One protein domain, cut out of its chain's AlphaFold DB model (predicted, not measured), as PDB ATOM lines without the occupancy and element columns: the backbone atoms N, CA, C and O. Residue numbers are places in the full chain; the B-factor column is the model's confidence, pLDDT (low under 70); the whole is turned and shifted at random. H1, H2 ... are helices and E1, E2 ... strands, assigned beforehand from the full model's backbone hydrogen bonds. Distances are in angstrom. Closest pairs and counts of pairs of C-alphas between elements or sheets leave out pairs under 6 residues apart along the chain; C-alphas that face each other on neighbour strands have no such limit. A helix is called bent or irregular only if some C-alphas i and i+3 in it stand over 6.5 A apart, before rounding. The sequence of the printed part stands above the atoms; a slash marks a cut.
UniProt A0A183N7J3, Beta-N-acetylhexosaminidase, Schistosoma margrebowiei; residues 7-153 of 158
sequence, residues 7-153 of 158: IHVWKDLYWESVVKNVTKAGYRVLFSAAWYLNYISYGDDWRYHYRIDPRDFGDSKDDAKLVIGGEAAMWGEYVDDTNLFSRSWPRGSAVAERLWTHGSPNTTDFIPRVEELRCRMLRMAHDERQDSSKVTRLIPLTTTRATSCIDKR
ATOM      1  N   ILE A   7     146.128  91.875 182.430       97.81
ATOM      2  CA  ILE A   7     147.478  92.231 182.854       97.81
ATOM      3  C   ILE A   7     148.151  93.014 181.733       97.81
ATOM      4  O   ILE A   7     148.296  92.517 180.617       97.81
ATOM      5  N   HIS A   8     148.569  94.240 182.035       98.12
ATOM      6  CA  HIS A   8     149.313  95.067 181.095       98.12
ATOM      7  C   HIS A   8     150.824  94.828 181.256       98.12
ATOM      8  O   HIS A   8     151.418  95.174 182.280       98.12
ATOM      9  N   VAL A   9     151.447  94.227 180.241       98.00
ATOM     10  CA  VAL A   9     152.890  93.969 180.175       98.00
ATOM     11  C   VAL A   9     153.594  95.148 179.502       98.00
ATOM     12  O   VAL A   9     153.517  95.322 178.285       98.00
ATOM     13  N   TRP A  10     154.285  95.951 180.312       97.44
ATOM     14  CA  TRP A  10     154.961  97.186 179.888       97.44
ATOM     15  C   TRP A  10     156.482  97.173 180.099       97.44
ATOM     16  O   TRP A  10     157.193  98.024 179.578       97.44
ATOM     17  N   LYS A  11     157.013  96.216 180.870       95.69
ATOM     18  CA  LYS A  11     158.460  96.089 181.082       95.69
ATOM     19  C   LYS A  11     159.094  95.376 179.892       95.69
ATOM     20  O   LYS A  11     158.742  94.231 179.635       95.69
ATOM     21  N   ASP A  12     160.025  96.050 179.220       88.56
ATOM     22  CA  ASP A  12     160.751  95.543 178.042       88.56
ATOM     23  C   ASP A  12     161.582  94.286 178.354       88.56
ATOM     24  O   ASP A  12     161.482  93.263 177.682       88.56
ATOM     25  N   LEU A  13     162.350  94.310 179.447       91.31
ATOM     26  CA  LEU A  13     163.209  93.185 179.820       91.31
ATOM     27  C   LEU A  13     162.399  91.903 180.064       91.31
ATOM     28  O   LEU A  13     161.603  91.825 181.003       91.31
ATOM     29  N   TYR A  14     162.693  90.881 179.256       92.25
ATOM     30  CA  TYR A  14     162.104  89.541 179.326       92.25
ATOM     31  C   TYR A  14     160.586  89.504 179.104       92.25
ATOM     32  O   TYR A  14     159.910  88.619 179.651       92.25
ATOM     33  N   TRP A  15     160.037  90.442 178.326       95.44
ATOM     34  CA  TRP A  15     158.597  90.543 178.094       95.44
ATOM     35  C   TRP A  15     157.991  89.227 177.582       95.44
ATOM     36  O   TRP A  15     156.896  88.874 178.016       95.44
ATOM     37  N   GLU A  16     158.702  88.447 176.756       95.44
ATOM     38  CA  GLU A  16     158.229  87.166 176.212       95.44
ATOM     39  C   GLU A  16     157.914  86.179 177.340       95.44
ATOM     40  O   GLU A  16     156.864  85.537 177.362       95.44
ATOM     41  N   SER A  17     158.813  86.098 178.327       95.81
ATOM     42  CA  SER A  17     158.649  85.228 179.493       95.81
ATOM     43  C   SER A  17     157.493  85.679 180.386       95.81
ATOM     44  O   SER A  17     156.766  84.848 180.933       95.81
ATOM     45  N   VAL A  18     157.287  86.994 180.508       96.62
ATOM     46  CA  VAL A  18     156.188  87.564 181.290       96.62
ATOM     47  C   VAL A  18     154.862  87.260 180.610       96.62
ATOM     48  O   VAL A  18     153.972  86.717 181.262       96.62
ATOM     49  N   VAL A  19     154.743  87.537 179.307       97.25
ATOM     50  CA  VAL A  19     153.544  87.215 178.521       97.25
ATOM     51  C   VAL A  19     153.234  85.729 178.645       97.25
ATOM     52  O   VAL A  19     152.125  85.385 179.040       97.25
ATOM     53  N   LYS A  20     154.229  84.860 178.439       96.81
ATOM     54  CA  LYS A  20     154.093  83.406 178.584       96.81
ATOM     55  C   LYS A  20     153.561  82.982 179.951       96.81
ATOM     56  O   LYS A  20     152.643  82.174 180.046       96.81
ATOM     57  N   ASN A  21     154.121  83.518 181.031       96.19
ATOM     58  CA  ASN A  21     153.689  83.159 182.381       96.19
ATOM     59  C   ASN A  21     152.268  83.656 182.684       96.19
ATOM     60  O   ASN A  21     151.499  82.964 183.353       96.19
ATOM     61  N   VAL A  22     151.908  84.839 182.185       96.44
ATOM     62  CA  VAL A  22     150.584  85.438 182.385       96.44
ATOM     63  C   VAL A  22     149.508  84.679 181.607       96.44
ATOM     64  O   VAL A  22     148.457  84.367 182.174       96.44
ATOM     65  N   THR A  23     149.779  84.332 180.347       96.62
ATOM     66  CA  THR A  23     148.855  83.562 179.503       96.62
ATOM     67  C   THR A  23     148.701  82.130 180.013       96.62
ATOM     68  O   THR A  23     147.568  81.696 180.197       96.62
ATOM     69  N   LYS A  24     149.786  81.451 180.420       95.62
ATOM     70  CA  LYS A  24     149.706  80.137 181.099       95.62
ATOM     71  C   LYS A  24     148.908  80.164 182.394       95.62
ATOM     72  O   LYS A  24     148.254  79.190 182.758       95.62
ATOM     73  N   ALA A  25     148.961  81.279 183.116       95.38
ATOM     74  CA  ALA A  25     148.139  81.476 184.298       95.38
ATOM     75  C   ALA A  25     146.666  81.774 183.951       95.38
ATOM     76  O   ALA A  25     145.855  81.933 184.865       95.38
ATOM     77  N   GLY A  26     146.291  81.833 182.671       95.88
ATOM     78  CA  GLY A  26     144.928  82.021 182.181       95.88
ATOM     79  C   GLY A  26     144.437  83.466 182.232       95.88
ATOM     80  O   GLY A  26     143.229  83.684 182.311       95.88
ATOM     81  N   TYR A  27     145.338  84.452 182.260       97.69
ATOM     82  CA  TYR A  27     144.966  85.868 182.232       97.69
ATOM     83  C   TYR A  27     145.102  86.452 180.831       97.69
ATOM     84  O   TYR A  27     145.978  86.068 180.055       97.69
ATOM     85  N   ARG A  28     144.252  87.436 180.537       97.81
ATOM     86  CA  ARG A  28     144.344  88.222 179.307       97.81
ATOM     87  C   ARG A  28     145.474  89.240 179.414       97.81
ATOM     88  O   ARG A  28     145.698  89.806 180.486       97.81
ATOM     89  N   VAL A  29     146.139  89.496 178.296       97.88
ATOM     90  CA  VAL A  29     147.308  90.373 178.203       97.88
ATOM     91  C   VAL A  29     147.023  91.563 177.299       97.88
ATOM     92  O   VAL A  29     146.567  91.397 176.166       97.88
ATOM     93  N   LEU A  30     147.366  92.748 177.796       97.94
ATOM     94  CA  LEU A  30     147.598  93.947 176.998       97.94
ATOM     95  C   LEU A  30     149.110  94.203 176.947       97.94
ATOM     96  O   LEU A  30     149.794  93.997 177.950       97.94
ATOM     97  N   PHE A  31     149.645  94.624 175.805       98.19
ATOM     98  CA  PHE A  31     151.090  94.739 175.598       98.19
ATOM     99  C   PHE A  31     151.533  96.152 175.203       98.19
ATOM    100  O   PHE A  31     150.984  96.725 174.270       98.19
ATOM    101  N   SER A  32     152.575  96.682 175.840       97.88
ATOM    102  CA  SER A  32     153.247  97.925 175.413       97.88
ATOM    103  C   SER A  32     154.770  97.874 175.531       97.88
ATOM    104  O   SER A  32     155.442  98.816 175.120       97.88
ATOM    105  N   ALA A  33     155.332  96.779 176.055       97.06
ATOM    106  CA  ALA A  33     156.736  96.681 176.451       97.06
ATOM    107  C   ALA A  33     157.740  97.073 175.354       97.06
ATOM    108  O   ALA A  33     158.698  97.787 175.630       97.06
ATOM    109  N   ALA A  34     157.478  96.689 174.102       95.94
ATOM    110  CA  ALA A  34     158.326  97.032 172.956       95.94
ATOM    111  C   ALA A  34     157.836  98.256 172.154       95.94
ATOM    112  O   ALA A  34     158.356  98.551 171.074       95.94
ATOM    113  N   TRP A  35     156.808  98.959 172.637       97.31
ATOM    114  CA  TRP A  35     156.107 100.039 171.933       97.31
ATOM    115  C   TRP A  35     156.124 101.362 172.711       97.31
ATOM    116  O   TRP A  35     155.201 102.170 172.615       97.31
ATOM    117  N   TYR A  36     157.207 101.602 173.449       97.06
ATOM    118  CA  TYR A  36     157.514 102.894 174.061       97.06
ATOM    119  C   TYR A  36     157.999 103.879 172.996       97.06
ATOM    120  O   TYR A  36     159.161 103.863 172.594       97.06
ATOM    121  N   LEU A  37     157.106 104.754 172.537       97.06
ATOM    122  CA  LEU A  37     157.418 105.787 171.552       97.06
ATOM    123  C   LEU A  37     158.186 106.964 172.166       97.06
ATOM    124  O   LEU A  37     158.876 107.688 171.451       97.06
ATOM    125  N   ASN A  38     158.103 107.194 173.477       94.88
ATOM    126  CA  ASN A  38     158.888 108.247 174.133       94.88
ATOM    127  C   ASN A  38     160.402 107.976 174.049       94.88
ATOM    128  O   ASN A  38     161.185 108.926 173.976       94.88
ATOM    129  N   TYR A  39     160.811 106.704 173.986       94.56
ATOM    130  CA  TYR A  39     162.184 106.331 173.663       94.56
ATOM    131  C   TYR A  39     162.441 106.545 172.170       94.56
ATOM    132  O   TYR A  39     161.778 105.974 171.305       94.56
ATOM    133  N   ILE A  40     163.393 107.425 171.869       94.06
ATOM    134  CA  ILE A  40     163.809 107.746 170.504       94.06
ATOM    135  C   ILE A  40     165.182 107.136 170.237       94.06
ATOM    136  O   ILE A  40     166.055 107.138 171.103       94.06
ATOM    137  N   SER A  41     165.383 106.638 169.021       94.31
ATOM    138  CA  SER A  41     166.687 106.178 168.545       94.31
ATOM    139  C   SER A  41     166.935 106.689 167.128       94.31
ATOM    140  O   SER A  41     166.013 107.125 166.441       94.31
ATOM    141  N   TYR A  42     168.199 106.717 166.708       93.56
ATOM    142  CA  TYR A  42     168.561 107.224 165.387       93.56
ATOM    143  C   TYR A  42     168.144 106.251 164.271       93.56
ATOM    144  O   TYR A  42     168.334 105.042 164.391       93.56
ATOM    145  N   GLY A  43     167.648 106.791 163.153       92.50
ATOM    146  CA  GLY A  43     167.152 106.019 162.007       92.50
ATOM    147  C   GLY A  43     165.650 105.736 162.087       92.50
ATOM    148  O   GLY A  43     164.934 106.391 162.838       92.50
ATOM    149  N   ASP A  44     165.158 104.774 161.296       90.62
ATOM    150  CA  ASP A  44     163.733 104.420 161.325       90.62
ATOM    151  C   ASP A  44     163.446 103.294 162.333       90.62
ATOM    152  O   ASP A  44     163.302 102.112 161.994       90.62
ATOM    153  N   ASP A  45     163.381 103.707 163.597       94.56
ATOM    154  CA  ASP A  45     163.058 102.907 164.784       94.56
ATOM    155  C   ASP A  45     161.682 102.219 164.716       94.56
ATOM    156  O   ASP A  45     161.504 101.140 165.282       94.56
ATOM    157  N   TRP A  46     160.739 102.748 163.927       95.00
ATOM    158  CA  TRP A  46     159.440 102.115 163.678       95.00
ATOM    159  C   TRP A  46     159.572 100.669 163.191       95.00
ATOM    160  O   TRP A  46     158.685  99.857 163.453       95.00
ATOM    161  N   ARG A  47     160.682 100.310 162.524       95.50
ATOM    162  CA  ARG A  47     160.938  98.930 162.080       95.50
ATOM    163  C   ARG A  47     161.049  97.956 163.243       95.50
ATOM    164  O   ARG A  47     160.667  96.800 163.092       95.50
ATOM    165  N   TYR A  48     161.591  98.397 164.377       95.06
ATOM    166  CA  TYR A  48     161.625  97.588 165.589       95.06
ATOM    167  C   TYR A  48     160.197  97.345 166.085       95.06
ATOM    168  O   TYR A  48     159.778  96.191 166.143       95.06
ATOM    169  N   HIS A  49     159.410  98.406 166.288       95.81
ATOM    170  CA  HIS A  49     158.016  98.291 166.732       95.81
ATOM    171  C   HIS A  49     157.162  97.423 165.793       95.81
ATOM    172  O   HIS A  49     156.376  96.602 166.260       95.81
ATOM    173  N   TYR A  50     157.349  97.564 164.475       96.81
ATOM    174  CA  TYR A  50     156.609  96.819 163.454       96.81
ATOM    175  C   TYR A  50     156.892  95.314 163.472       96.81
ATOM    176  O   TYR A  50     156.017  94.516 163.127       96.81
ATOM    177  N   ARG A  51     158.121  94.916 163.826       94.94
ATOM    178  CA  ARG A  51     158.547  93.511 163.809       94.94
ATOM    179  C   ARG A  51     158.066  92.711 165.012       94.94
ATOM    180  O   ARG A  51     157.945  91.498 164.889       94.94
ATOM    181  N   ILE A  52     157.816  93.367 166.138       94.44
ATOM    182  CA  ILE A  52     157.405  92.690 167.367       94.44
ATOM    183  C   ILE A  52     155.955  92.225 167.241       94.44
ATOM    184  O   ILE A  52     155.061  93.037 167.016       94.44
ATOM    185  N   ASP A  53     155.726  90.926 167.423       93.88
ATOM    186  CA  ASP A  53     154.398  90.361 167.642       93.88
ATOM    187  C   ASP A  53     154.321  89.818 169.075       93.88
ATOM    188  O   ASP A  53     154.981  88.825 169.383       93.88
ATOM    189  N   PRO A  54     153.516  90.424 169.968       94.12
ATOM    190  CA  PRO A  54     153.400  89.957 171.346       94.12
ATOM    191  C   PRO A  54     152.747  88.573 171.471       94.12
ATOM    192  O   PRO A  54     152.669  88.039 172.573       94.12
ATOM    193  N   ARG A  55     152.264  87.992 170.365       93.75
ATOM    194  CA  ARG A  55     151.727  86.626 170.292       93.75
ATOM    195  C   ARG A  55     152.799  85.576 169.995       93.75
ATOM    196  O   ARG A  55     152.524  84.389 170.150       93.75
ATOM    197  N   ASP A  56     154.003  85.994 169.604       91.88
ATOM    198  CA  ASP A  56     155.114  85.107 169.245       91.88
ATOM    199  C   ASP A  56     156.083  84.889 170.421       91.88
ATOM    200  O   ASP A  56     157.233  85.318 170.412       91.88
ATOM    201  N   PHE A  57     155.599  84.242 171.485       90.88
ATOM    202  CA  PHE A  57     156.373  83.943 172.707       90.88
ATOM    203  C   PHE A  57     156.660  82.438 172.896       90.88
ATOM    204  O   PHE A  57     156.973  81.976 173.999       90.88
ATOM    205  N   GLY A  58     156.551  81.651 171.819       85.62
ATOM    206  CA  GLY A  58     156.880  80.221 171.813       85.62
ATOM    207  C   GLY A  58     155.987  79.374 172.728       85.62
ATOM    208  O   GLY A  58     156.499  78.604 173.552       85.62
ATOM    209  N   ASP A  59     154.667  79.540 172.625       86.31
ATOM    210  CA  ASP A  59     153.677  78.739 173.356       86.31
ATOM    211  C   ASP A  59     152.506  78.291 172.468       86.31
ATOM    212  O   ASP A  59     152.530  78.463 171.246       86.31
ATOM    213  N   SER A  60     151.492  77.665 173.072       90.81
ATOM    214  CA  SER A  60     150.321  77.171 172.354       90.81
ATOM    215  C   SER A  60     149.547  78.293 171.645       90.81
ATOM    216  O   SER A  60     149.490  79.443 172.085       90.81
ATOM    217  N   LYS A  61     148.871  77.940 170.541       90.75
ATOM    218  CA  LYS A  61     147.978  78.876 169.835       90.75
ATOM    219  C   LYS A  61     146.820  79.355 170.713       90.75
ATOM    220  O   LYS A  61     146.254  80.402 170.416       90.75
ATOM    221  N   ASP A  62     146.442  78.596 171.739       93.88
ATOM    222  CA  ASP A  62     145.375  78.984 172.660       93.88
ATOM    223  C   ASP A  62     145.859  80.028 173.668       93.88
ATOM    224  O   ASP A  62     145.165  81.021 173.886       93.88
ATOM    225  N   ASP A  63     147.087  79.895 174.172       94.69
ATOM    226  CA  ASP A  63     147.704  80.909 175.035       94.69
ATOM    227  C   ASP A  63     147.936  82.219 174.275       94.69
ATOM    228  O   ASP A  63     147.684  83.304 174.799       94.69
ATOM    229  N   ALA A  64     148.338  82.142 173.004       94.06
ATOM    230  CA  ALA A  64     148.509  83.320 172.155       94.06
ATOM    231  C   ALA A  64     147.203  84.122 171.958       94.06
ATOM    232  O   ALA A  64     147.253  85.342 171.792       94.06
ATOM    233  N   LYS A  65     146.026  83.477 172.026       95.38
ATOM    234  CA  LYS A  65     144.718  84.162 171.942       95.38
ATOM    235  C   LYS A  65     144.414  85.015 173.172       95.38
ATOM    236  O   LYS A  65     143.574  85.909 173.089       95.38
ATOM    237  N   LEU A  66     145.074  84.760 174.303       97.00
ATOM    238  CA  LEU A  66     144.912  85.569 175.512       97.00
ATOM    239  C   LEU A  66     145.597  86.937 175.392       97.00
ATOM    240  O   LEU A  66     145.293  87.836 176.178       97.00
ATOM    241  N   VAL A  67     146.463  87.138 174.394       96.75
ATOM    242  CA  VAL A  67     146.990  88.458 174.034       96.75
ATOM    243  C   VAL A  67     145.949  89.197 173.194       96.75
ATOM    244  O   VAL A  67     145.825  89.006 171.980       96.75
ATOM    245  N   ILE A  68     145.178  90.050 173.867       96.75
ATOM    246  CA  ILE A  68     143.986  90.694 173.299       96.75
ATOM    247  C   ILE A  68     144.290  91.991 172.546       96.75
ATOM    248  O   ILE A  68     143.426  92.505 171.841       96.75
ATOM    249  N   GLY A  69     145.507  92.517 172.660       96.44
ATOM    250  CA  GLY A  69     145.928  93.722 171.958       96.44
ATOM    251  C   GLY A  69     147.132  94.371 172.621       96.44
ATOM    252  O   GLY A  69     147.901  93.718 173.329       96.44
ATOM    253  N   GLY A  70     147.271  95.674 172.418       97.50
ATOM    254  CA  GLY A  70     148.314  96.449 173.061       97.50
ATOM    255  C   GLY A  70     148.253  97.930 172.733       97.50
ATOM    256  O   GLY A  70     147.315  98.395 172.089       97.50
ATOM    257  N   GLU A  71     149.251  98.657 173.215       98.06
ATOM    258  CA  GLU A  71     149.277 100.113 173.247       98.06
ATOM    259  C   GLU A  71     150.649 100.629 172.818       98.06
ATOM    260  O   GLU A  71     151.687 100.123 173.247       98.06
ATOM    261  N   ALA A  72     150.654 101.673 171.992       98.00
ATOM    262  CA  ALA A  72     151.844 102.478 171.775       98.00
ATOM    263  C   ALA A  72     151.914 103.542 172.877       98.00
ATOM    264  O   ALA A  72     151.071 104.438 172.929       98.00
ATOM    265  N   ALA A  73     152.895 103.436 173.770       97.44
ATOM    266  CA  ALA A  73     153.004 104.301 174.936       97.44
ATOM    267  C   ALA A  73     153.819 105.562 174.614       97.44
ATOM    268  O   ALA A  73     154.950 105.476 174.135       97.44
ATOM    269  N   MET A  74     153.267 106.737 174.917       97.56
ATOM    270  CA  MET A  74     153.960 108.023 174.818       97.56
ATOM    271  C   MET A  74     153.953 108.706 176.184       97.56
ATOM    272  O   MET A  74     152.988 109.375 176.549       97.56
ATOM    273  N   TRP A  75     155.020 108.505 176.949       97.56
ATOM    274  CA  TRP A  75     155.201 109.158 178.242       97.56
ATOM    275  C   TRP A  75     155.649 110.619 178.093       97.56
ATOM    276  O   TRP A  75     156.320 110.987 177.126       97.56
ATOM    277  N   GLY A  76     155.222 111.450 179.043       97.69
ATOM    278  CA  GLY A  76     155.275 112.910 178.959       97.69
ATOM    279  C   GLY A  76     156.555 113.572 179.469       97.69
ATOM    280  O   GLY A  76     156.600 114.793 179.518       97.69
ATOM    281  N   GLU A  77     157.596 112.832 179.869       98.06
ATOM    282  CA  GLU A  77     158.778 113.437 180.515       98.06
ATOM    283  C   GLU A  77     159.515 114.425 179.601       98.06
ATOM    284  O   GLU A  77     160.056 115.422 180.067       98.06
ATOM    285  N   TYR A  78     159.525 114.143 178.294       96.50
ATOM    286  CA  TYR A  78     160.171 114.962 177.260       96.50
ATOM    287  C   TYR A  78     159.223 115.285 176.098       96.50
ATOM    288  O   TYR A  78     159.671 115.583 174.981       96.50
ATOM    289  N   VAL A  79     157.918 115.138 176.335       97.19
ATOM    290  CA  VAL A  79     156.883 115.234 175.309       97.19
ATOM    291  C   VAL A  79     155.830 116.238 175.739       97.19
ATOM    292  O   VAL A  79     155.216 116.095 176.791       97.19
ATOM    293  N   ASP A  80     155.618 117.229 174.885       96.88
ATOM    294  CA  ASP A  80     154.630 118.288 175.042       96.88
ATOM    295  C   ASP A  80     153.931 118.554 173.699       96.88
ATOM    296  O   ASP A  80     154.132 117.842 172.707       96.88
ATOM    297  N   ASP A  81     153.081 119.573 173.655       95.38
ATOM    298  CA  ASP A  81     152.341 119.977 172.458       95.38
ATOM    299  C   ASP A  81     153.247 120.323 171.265       95.38
ATOM    300  O   ASP A  81     152.866 120.094 170.112       95.38
ATOM    301  N   THR A  82     154.470 120.794 171.517       94.62
ATOM    302  CA  THR A  82     155.420 121.183 170.467       94.62
ATOM    303  C   THR A  82     155.965 119.992 169.682       94.62
ATOM    304  O   THR A  82     156.366 120.142 168.523       94.62
ATOM    305  N   ASN A  83     155.991 118.798 170.287       94.19
ATOM    306  CA  ASN A  83     156.666 117.637 169.706       94.19
ATOM    307  C   ASN A  83     155.856 116.328 169.725       94.19
ATOM    308  O   ASN A  83     156.279 115.354 169.095       94.19
ATOM    309  N   LEU A  84     154.687 116.290 170.375       95.44
ATOM    310  CA  LEU A  84     153.864 115.085 170.507       95.44
ATOM    311  C   LEU A  84     153.555 114.450 169.151       95.44
ATOM    312  O   LEU A  84     153.741 113.244 168.968       95.44
ATOM    313  N   PHE A  85     153.104 115.250 168.184       93.75
ATOM    314  CA  PHE A  85     152.677 114.725 166.889       93.75
ATOM    315  C   PHE A  85     153.851 114.180 166.069       93.75
ATOM    316  O   PHE A  85     153.772 113.069 165.550       93.75
ATOM    317  N   SER A  86     154.948 114.936 165.980       92.75
ATOM    318  CA  SER A  86     156.135 114.554 165.204       92.75
ATOM    319  C   SER A  86     156.879 113.369 165.817       92.75
ATOM    320  O   SER A  86     157.442 112.558 165.085       92.75
ATOM    321  N   ARG A  87     156.845 113.225 167.150       95.06
ATOM    322  CA  ARG A  87     157.340 112.026 167.833       95.06
ATOM    323  C   ARG A  87     156.402 110.843 167.627       95.06
ATOM    324  O   ARG A  87     156.887 109.741 167.399       95.06
ATOM    325  N   SER A  88     155.090 111.024 167.718       96.06
ATOM    326  CA  SER A  88     154.145 109.901 167.649       96.06
ATOM    327  C   SER A  88     154.023 109.335 166.239       96.06
ATOM    328  O   SER A  88     154.044 108.120 166.059       96.06
ATOM    329  N   TRP A  89     153.935 110.192 165.223       96.12
ATOM    330  CA  TRP A  89     153.579 109.787 163.866       96.12
ATOM    331  C   TRP A  89     154.717 110.051 162.873       96.12
ATOM    332  O   TRP A  89     155.288 111.141 162.864       96.12
ATOM    333  N   PRO A  90     155.053 109.077 162.004       95.75
ATOM    334  CA  PRO A  90     154.306 107.848 161.706       95.75
ATOM    335  C   PRO A  90     154.711 106.613 162.539       95.75
ATOM    336  O   PRO A  90     154.283 105.509 162.214       95.75
ATOM    337  N   ARG A  91     155.531 106.748 163.593       97.00
ATOM    338  CA  ARG A  91     156.025 105.591 164.371       97.00
ATOM    339  C   ARG A  91     154.898 104.751 164.977       97.00
ATOM    340  O   ARG A  91     154.915 103.531 164.857       97.00
ATOM    341  N   GLY A  92     153.869 105.396 165.523       97.50
ATOM    342  CA  GLY A  92     152.665 104.742 166.037       97.50
ATOM    343  C   GLY A  92     151.889 103.957 164.974       97.50
ATOM    344  O   GLY A  92     151.233 102.974 165.305       97.50
ATOM    345  N   SER A  93     152.020 104.305 163.687       97.25
ATOM    346  CA  SER A  93     151.363 103.571 162.598       97.25
ATOM    347  C   SER A  93     151.911 102.153 162.445       97.25
ATOM    348  O   SER A  93     151.172 101.262 162.041       97.25
ATOM    349  N   ALA A  94     153.182 101.923 162.792       96.88
ATOM    350  CA  ALA A  94     153.764 100.582 162.808       96.88
ATOM    351  C   ALA A  94     153.096  99.683 163.857       96.88
ATOM    352  O   ALA A  94     152.790  98.525 163.575       96.88
ATOM    353  N   VAL A  95     152.833 100.230 165.046       97.56
ATOM    354  CA  VAL A  95     152.122  99.524 166.120       97.56
ATOM    355  C   VAL A  95     150.667  99.278 165.723       97.56
ATOM    356  O   VAL A  95     150.167  98.166 165.867       97.56
ATOM    357  N   ALA A  96     150.005 100.290 165.154       97.06
ATOM    358  CA  ALA A  96     148.625 100.179 164.692       97.06
ATOM    359  C   ALA A  96     148.457  99.071 163.637       97.06
ATOM    360  O   ALA A  96     147.586  98.217 163.772       97.06
ATOM    361  N   GLU A  97     149.331  99.034 162.630       96.25
ATOM    362  CA  GLU A  97     149.320  97.994 161.598       96.25
ATOM    363  C   GLU A  97     149.555  96.601 162.192       96.25
ATOM    364  O   GLU A  97     148.861  95.652 161.833       96.25
ATOM    365  N   ARG A  98     150.503  96.463 163.127       95.19
ATOM    366  CA  ARG A  98     150.787  95.194 163.818       95.19
ATOM    367  C   ARG A  98     149.593  94.688 164.630       95.19
ATOM    368  O   ARG A  98     149.390  93.482 164.738       95.19
ATOM    369  N   LEU A  99     148.811  95.592 165.214       95.62
ATOM    370  CA  LEU A  99     147.615  95.235 165.974       95.62
ATOM    371  C   LEU A  99     146.414  94.912 165.079       95.62
ATOM    372  O   LEU A  99     145.570  94.112 165.480       95.62
ATOM    373  N   TRP A 100     146.347  95.511 163.888       94.69
ATOM    374  CA  TRP A 100     145.231  95.360 162.954       94.69
ATOM    375  C   TRP A 100     145.395  94.187 161.982       94.69
ATOM    376  O   TRP A 100     144.425  93.507 161.650       94.69
ATOM    377  N   THR A 101     146.614  93.956 161.495       91.44
ATOM    378  CA  THR A 101     146.898  92.957 160.457       91.44
ATOM    379  C   THR A 101     147.305  91.612 161.046       91.44
ATOM    380  O   THR A 101     147.868  91.518 162.135       91.44
ATOM    381  N   HIS A 102     147.022  90.543 160.302       84.50
ATOM    382  CA  HIS A 102     147.402  89.184 160.668       84.50
ATOM    383  C   HIS A 102     148.607  88.714 159.851       84.50
ATOM    384  O   HIS A 102     148.695  88.975 158.653       84.50
ATOM    385  N   GLY A 103     149.489  87.947 160.491       86.06
ATOM    386  CA  GLY A 103     150.637  87.319 159.845       86.06
ATOM    387  C   GLY A 103     151.951  88.079 160.022       86.06
ATOM    388  O   GLY A 103     152.062  89.070 160.753       86.06
ATOM    389  N   SER A 104     152.982  87.557 159.367       89.94
ATOM    390  CA  SER A 104     154.351  88.028 159.548       89.94
ATOM    391  C   SER A 104     154.561  89.440 158.975       89.94
ATOM    392  O   SER A 104     154.022  89.754 157.912       89.94
ATOM    393  N   PRO A 105     155.366  90.300 159.634       92.44
ATOM    394  CA  PRO A 105     155.730  91.621 159.113       92.44
ATOM    395  C   PRO A 105     156.338  91.531 157.714       92.44
ATOM    396  O   PRO A 105     157.356  90.865 157.529       92.44
ATOM    397  N   ASN A 106     155.808  92.304 156.766       94.56
ATOM    398  CA  ASN A 106     156.477  92.560 155.494       94.56
ATOM    399  C   ASN A 106     156.900  94.030 155.431       94.56
ATOM    400  O   ASN A 106     156.123  94.916 155.085       94.56
ATOM    401  N   THR A 107     158.157  94.292 155.796       94.06
ATOM    402  CA  THR A 107     158.691  95.662 155.845       94.06
ATOM    403  C   THR A 107     158.714  96.309 154.458       94.06
ATOM    404  O   THR A 107     158.433  97.498 154.344       94.06
ATOM    405  N   THR A 108     159.007  95.538 153.407       94.94
ATOM    406  CA  THR A 108     159.066  96.034 152.024       94.94
ATOM    407  C   THR A 108     157.707  96.541 151.548       94.94
ATOM    408  O   THR A 108     157.641  97.601 150.935       94.94
ATOM    409  N   ASP A 109     156.631  95.822 151.870       94.00
ATOM    410  CA  ASP A 109     155.259  96.241 151.554       94.00
ATOM    411  C   ASP A 109     154.774  97.404 152.440       94.00
ATOM    412  O   ASP A 109     154.062  98.299 151.986       94.00
ATOM    413  N   PHE A 110     155.186  97.431 153.709       95.50
ATOM    414  CA  PHE A 110     154.737  98.453 154.650       95.50
ATOM    415  C   PHE A 110     155.325  99.846 154.370       95.50
ATOM    416  O   PHE A 110     154.613 100.839 154.523       95.50
ATOM    417  N   ILE A 111     156.588  99.941 153.926       95.50
ATOM    418  CA  ILE A 111     157.275 101.219 153.633       95.50
ATOM    419  C   ILE A 111     156.442 102.159 152.742       95.50
ATOM    420  O   ILE A 111     156.133 103.267 153.190       95.50
ATOM    421  N   PRO A 112     156.024 101.771 151.520       95.88
ATOM    422  CA  PRO A 112     155.279 102.682 150.654       95.88
ATOM    423  C   PRO A 112     153.929 103.103 151.258       95.88
ATOM    424  O   PRO A 112     153.492 104.237 151.059       95.88
ATOM    425  N   ARG A 113     153.279 102.232 152.041       94.69
ATOM    426  CA  ARG A 113     151.983 102.519 152.676       94.69
ATOM    427  C   ARG A 113     152.113 103.481 153.853       94.69
ATOM    428  O   ARG A 113     151.308 104.401 153.975       94.69
ATOM    429  N   VAL A 114     153.136 103.322 154.695       95.19
ATOM    430  CA  VAL A 114     153.371 104.247 155.815       95.19
ATOM    431  C   VAL A 114     153.855 105.615 155.327       95.19
ATOM    432  O   VAL A 114     153.490 106.639 155.906       95.19
ATOM    433  N   GLU A 115     154.605 105.668 154.223       93.81
ATOM    434  CA  GLU A 115     154.974 106.926 153.564       93.81
ATOM    435  C   GLU A 115     153.753 107.665 152.997       93.81
ATOM    436  O   GLU A 115     153.620 108.879 153.186       93.81
ATOM    437  N   GLU A 116     152.839 106.937 152.349       94.81
ATOM    438  CA  GLU A 116     151.562 107.462 151.854       94.81
ATOM    439  C   GLU A 116     150.702 108.000 153.007       94.81
ATOM    440  O   GLU A 116     150.279 109.162 152.970       94.81
ATOM    441  N   LEU A 117     150.547 107.212 154.077       94.31
ATOM    442  CA  LEU A 117     149.811 107.592 155.281       94.31
ATOM    443  C   LEU A 117     150.399 108.848 155.933       94.31
ATOM    444  O   LEU A 117     149.660 109.770 156.281       94.31
ATOM    445  N   ARG A 118     151.731 108.937 156.043       93.00
ATOM    446  CA  ARG A 118     152.417 110.134 156.551       93.00
ATOM    447  C   ARG A 118     152.089 111.356 155.697       93.00
ATOM    448  O   ARG A 118     151.791 112.425 156.231       93.00
ATOM    449  N   CYS A 119     152.122 111.216 154.373       92.00
ATOM    450  CA  CYS A 119     151.747 112.307 153.482       92.00
ATOM    451  C   CYS A 119     150.262 112.688 153.626       92.00
ATOM    452  O   CYS A 119     149.951 113.879 153.602       92.00
ATOM    453  N   ARG A 120     149.346 111.729 153.831       91.94
ATOM    454  CA  ARG A 120     147.928 112.015 154.137       91.94
ATOM    455  C   ARG A 120     147.772 112.806 155.427       91.94
ATOM    456  O   ARG A 120     147.069 113.809 155.418       91.94
ATOM    457  N   MET A 121     148.450 112.397 156.498       90.31
ATOM    458  CA  MET A 121     148.438 113.100 157.786       90.31
ATOM    459  C   MET A 121     148.895 114.554 157.643       90.31
ATOM    460  O   MET A 121     148.236 115.461 158.146       90.31
ATOM    461  N   LEU A 122     149.974 114.792 156.892       89.06
ATOM    462  CA  LEU A 122     150.460 116.148 156.626       89.06
ATOM    463  C   LEU A 122     149.469 116.992 155.822       89.06
ATOM    464  O   LEU A 122     149.333 118.180 156.101       89.06
ATOM    465  N   ARG A 123     148.775 116.395 154.845       87.31
ATOM    466  CA  ARG A 123     147.731 117.092 154.081       87.31
ATOM    467  C   ARG A 123     146.544 117.463 154.966       87.31
ATOM    468  O   ARG A 123     146.130 118.610 154.930       87.31
ATOM    469  N   MET A 124     146.072 116.549 155.814       86.19
ATOM    470  CA  MET A 124     144.979 116.836 156.755       86.19
ATOM    471  C   MET A 124     145.345 117.977 157.712       86.19
ATOM    472  O   MET A 124     144.580 118.922 157.861       86.19
ATOM    473  N   ALA A 125     146.558 117.950 158.274       82.69
ATOM    474  CA  ALA A 125     147.040 119.019 159.148       82.69
ATOM    475  C   ALA A 125     147.241 120.362 158.418       82.69
ATOM    476  O   ALA A 125     147.163 121.424 159.034       82.69
ATOM    477  N   HIS A 126     147.553 120.333 157.118       79.31
ATOM    478  CA  HIS A 126     147.631 121.538 156.294       79.31
ATOM    479  C   HIS A 126     146.240 122.114 156.024       79.31
ATOM    480  O   HIS A 126     146.047 123.311 156.205       79.31
ATOM    481  N   ASP A 127     145.284 121.277 155.623       76.69
ATOM    482  CA  ASP A 127     143.919 121.698 155.301       76.69
ATOM    483  C   ASP A 127     143.215 122.278 156.543       76.69
ATOM    484  O   ASP A 127     142.602 123.342 156.458       76.69
ATOM    485  N   GLU A 128     143.404 121.667 157.718       70.88
ATOM    486  CA  GLU A 128     142.936 122.204 159.005       70.88
ATOM    487  C   GLU A 128     143.559 123.572 159.320       70.88
ATOM    488  O   GLU A 128     142.862 124.516 159.694       70.88
ATOM    489  N   ARG A 129     144.873 123.728 159.109       62.72
ATOM    490  CA  ARG A 129     145.541 125.028 159.269       62.72
ATOM    491  C   ARG A 129     145.081 126.051 158.243       62.72
ATOM    492  O   ARG A 129     145.019 127.229 158.572       62.72
ATOM    493  N   GLN A 130     144.747 125.645 157.023       62.06
ATOM    494  CA  GLN A 130     144.234 126.558 156.009       62.06
ATOM    495  C   GLN A 130     142.820 127.042 156.358       62.06
ATOM    496  O   GLN A 130     142.527 128.222 156.172       62.06
ATOM    497  N   ASP A 131     141.979 126.186 156.938       59.28
ATOM    498  CA  ASP A 131     140.664 126.593 157.435       59.28
ATOM    499  C   ASP A 131     140.767 127.456 158.706       59.28
ATOM    500  O   ASP A 131     140.133 128.505 158.792       59.28
ATOM    501  N   SER A 132     141.674 127.116 159.629       54.47
ATOM    502  CA  SER A 132     141.982 127.922 160.824       54.47
ATOM    503  C   SER A 132     142.644 129.272 160.484       54.47
ATOM    504  O   SER A 132     142.358 130.302 161.094       54.47
ATOM    505  N   SER A 133     143.466 129.329 159.432       49.84
ATOM    506  CA  SER A 133     144.094 130.565 158.931       49.84
ATOM    507  C   SER A 133     143.146 131.495 158.167       49.84
ATOM    508  O   SER A 133     143.542 132.612 157.824       49.84
ATOM    509  N   LYS A 134     141.867 131.120 157.988       49.44
ATOM    510  CA  LYS A 134     140.811 132.116 157.736       49.44
ATOM    511  C   LYS A 134     140.609 133.066 158.929       49.44
ATOM    512  O   LYS A 134     139.944 134.082 158.758       49.44
ATOM    513  N   VAL A 135     141.215 132.785 160.090       50.84
ATOM    514  CA  VAL A 135     141.244 133.677 161.261       50.84
ATOM    515  C   VAL A 135     142.622 134.324 161.498       50.84
ATOM    516  O   VAL A 135     142.654 135.468 161.941       50.84
ATOM    517  N   THR A 136     143.755 133.715 161.116       41.53
ATOM    518  CA  THR A 136     145.083 134.358 161.276       41.53
ATOM    519  C   THR A 136     146.067 133.976 160.163       41.53
ATOM    520  O   THR A 136     146.425 132.810 160.000       41.53
ATOM    521  N   ARG A 137     146.543 134.973 159.401       46.94
ATOM    522  CA  ARG A 137     147.632 134.831 158.415       46.94
ATOM    523  C   ARG A 137     149.006 134.785 159.102       46.94
ATOM    524  O   ARG A 137     149.218 135.514 160.062       46.94
ATOM    525  N   LEU A 138     149.936 134.075 158.441       45.59
ATOM    526  CA  LEU A 138     151.415 134.112 158.526       45.59
ATOM    527  C   LEU A 138     152.087 132.989 159.334       45.59
ATOM    528  O   LEU A 138     152.414 133.226 160.485       45.59
ATOM    529  N   ILE A 139     152.414 131.852 158.686       45.88
ATOM    530  CA  ILE A 139     153.771 131.240 158.660       45.88
ATOM    531  C   ILE A 139     153.905 130.393 157.367       45.88
ATOM    532  O   ILE A 139     153.120 129.461 157.182       45.88
ATOM    533  N   PRO A 140     154.867 130.658 156.460       43.69
ATOM    534  CA  PRO A 140     155.129 129.780 155.320       43.69
ATOM    535  C   PRO A 140     155.892 128.521 155.767       43.69
ATOM    536  O   PRO A 140     156.900 128.601 156.463       43.69
ATOM    537  N   LEU A 141     155.419 127.341 155.355       48.84
ATOM    538  CA  LEU A 141     156.079 126.058 155.624       48.84
ATOM    539  C   LEU A 141     157.329 125.895 154.745       48.84
ATOM    540  O   LEU A 141     157.262 125.343 153.650       48.84
ATOM    541  N   THR A 142     158.490 126.333 155.225       43.41
ATOM    542  CA  THR A 142     159.788 126.108 154.567       43.41
ATOM    543  C   THR A 142     160.442 124.799 155.028       43.41
ATOM    544  O   THR A 142     161.505 124.817 155.640       43.41
ATOM    545  N   THR A 143     159.828 123.648 154.721       46.97
ATOM    546  CA  THR A 143     160.485 122.332 154.870       46.97
ATOM    547  C   THR A 143     160.342 121.518 153.588       46.97
ATOM    548  O   THR A 143     159.264 121.022 153.264       46.97
ATOM    549  N   THR A 144     161.461 121.312 152.892       48.50
ATOM    550  CA  THR A 144     161.591 120.689 151.558       48.50
ATOM    551  C   THR A 144     160.962 119.289 151.435       48.50
ATOM    552  O   THR A 144     160.561 118.876 150.351       48.50
ATOM    553  N   ARG A 145     160.818 118.540 152.541       49.97
ATOM    554  CA  ARG A 145     160.167 117.209 152.557       49.97
ATOM    555  C   ARG A 145     158.641 117.243 152.690       49.97
ATOM    556  O   ARG A 145     157.994 116.253 152.355       49.97
ATOM    557  N   ALA A 146     158.063 118.331 153.196       49.09
ATOM    558  CA  ALA A 146     156.609 118.482 153.269       49.09
ATOM    559  C   ALA A 146     156.027 118.791 151.880       49.09
ATOM    560  O   ALA A 146     154.993 118.235 151.514       49.09
ATOM    561  N   THR A 147     156.746 119.573 151.070       50.56
ATOM    562  CA  THR A 147     156.366 119.933 149.696       50.56
ATOM    563  C   THR A 147     156.207 118.707 148.794       50.56
ATOM    564  O   THR A 147     155.221 118.616 148.072       50.56
ATOM    565  N   SER A 148     157.078 117.696 148.917       58.66
ATOM    566  CA  SER A 148     156.970 116.441 148.142       58.66
ATOM    567  C   SER A 148     155.660 115.669 148.389       58.66
ATOM    568  O   SER A 148     155.133 115.035 147.479       58.66
ATOM    569  N   CYS A 149     155.090 115.736 149.598       65.81
ATOM    570  CA  CYS A 149     153.808 115.092 149.909       65.81
ATOM    571  C   CYS A 149     152.587 115.858 149.371       65.81
ATOM    572  O   CYS A 149     151.516 115.261 149.209       65.81
ATOM    573  N   ILE A 150     152.736 117.169 149.164       57.41
ATOM    574  CA  ILE A 150     151.684 118.084 148.705       57.41
ATOM    575  C   ILE A 150     151.645 118.100 147.167       57.41
ATOM    576  O   ILE A 150     150.566 118.020 146.585       57.41
ATOM    577  N   ASP A 151     152.809 118.089 146.513       51.31
ATOM    578  CA  ASP A 151     152.953 118.203 145.052       51.31
ATOM    579  C   ASP A 151     152.543 116.935 144.274       51.31
ATOM    580  O   ASP A 151     152.251 116.980 143.082       51.31
ATOM    581  N   LYS A 152     152.383 115.786 144.952       49.75
ATOM    582  CA  LYS A 152     151.824 114.562 144.338       49.75
ATOM    583  C   LYS A 152     150.373 114.708 143.845       49.75
ATOM    584  O   LYS A 152     149.872 113.791 143.206       49.75
ATOM    585  N   ARG A 153     149.696 115.832 144.116       46.91
ATOM    586  CA  ARG A 153     148.384 116.160 143.530       46.91
ATOM    587  C   ARG A 153     148.495 116.706 142.092       46.91
ATOM    588  O   ARG A 153     147.541 116.566 141.338       46.91
TER     589      ARG A 153
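This is residues 7 to 153 of the 158 residues of the protein "Beta-N-acetylhexosaminidase" of Schistosoma margrebowiei (UniProt A0A183N7J3). At one end of a long, loose model, a small three-stranded parallel sheet has helix H1 over one face; beyond the sheet's edge strand E3 come H2 and H5, side by side, and the long helix H6 begins near these two and runs out to the far end. There H7 crosses H6 on its residues 119 to 123, and residues 127 to 140, of which 127 to 132 belong to H6, stick out. The printed part has 147 residues with seven named helices and three named strands, in the order E1 H1 E2 H2 H3 E3 H4 H5 H6 H7, and the sheet's order is E1 E2 E3. The class is mostly helix, and the whole is loose and elongated, with a radius of gyration of the C-alphas of 18.6 A and spans of 59 by 34 by 27 A.

E1, residues 7 to 9, is an edge strand and the parallel neighbour of E2, residues 28 to 31, at 28 degrees, with N 9 and O 30 within hydrogen-bond range at 2.8 A. E2, the inner strand, is also the parallel neighbour of edge strand E3, residues 67 to 70, at 28 degrees, with N 68 and O 29 within range at 3.0 A. H1, residues 15 to 24, is on the sheet at a height over the sheet of 9.0 A; it lies over E2 and runs along the strands, at 4 degrees to E2 on the local plane. E1, H1 and E2 form a strand-helix-strand unit, two parallel neighbour strands with a helix between, whose crossover is right-handed. A second unit, also right-handed, is E2, then H2, residues 46 to 51, and H3, residues 61 to 64, then E3. H3 touches H1, the closest C-alphas being those of Thr 23 and Asp 63, 5.3 A apart, but H3 only just is not on the sheet, with 4 pairs of C-alphas within 10 A. H5, residues 91 to 100, is on the sheet, and its closest C-alphas to E3 are those of Leu 99 and Gly 69, 6.4 A apart. H2 touches H5 at a shallow tilt of 21 degrees, the same way, with the C-alphas of Tyr 50 and Ala 94 closest at 4.8 A. H4, residues 84 to 88, touches no helix and meets H5 only through their link. H6, residues 107 to 132, is close to but not clearly touching H5, at a steep tilt of 63 degrees, opposite ways; the closest C-alphas, of Ser 93 and Val 114, are 7.1 A apart. H7, residues 144 to 151, touches H6 about perpendicular at 84 degrees, with the C-alphas of Cys 119 and Cys 149 closest at 5.0 A. Every O i to N i+4 pair is within hydrogen-bond range in H1, H2 and H4, against 5 of 6 in H5, 20 of 22 in H6 and 2 of 4 in H7; H3 is too short for such a pair.

E1 begins at C-alpha 7, at (147.478, 92.231, 182.854), and measures 6.3 A; E2 measures 10.1 A and E3 8.2 A. H1 measures 14.0 A, H5 14.9 A, H7 11.1 A, H2 8.7 A, H4 5.9 A and H3 5.0 A. H6 measures 36.7 A, from C-alpha 107 at (158.691, 95.662, 155.845) to C-alpha 132 at (141.982, 127.922, 160.824). It is only just irregular: C-alphas 109 and 112 are 6.50 A apart. H7 ends at C-alpha 151, at (152.953, 118.203, 145.052).

The two C-alphas farthest apart, those of Ser 60 and Arg 137, are 59.4 A apart. The printed part has no cut. The links E2 to H2, E3 to H4 and H6 to H7 are long. The mean pLDDT of the printed part is 86.9, and residues 129 to 153 are under 70.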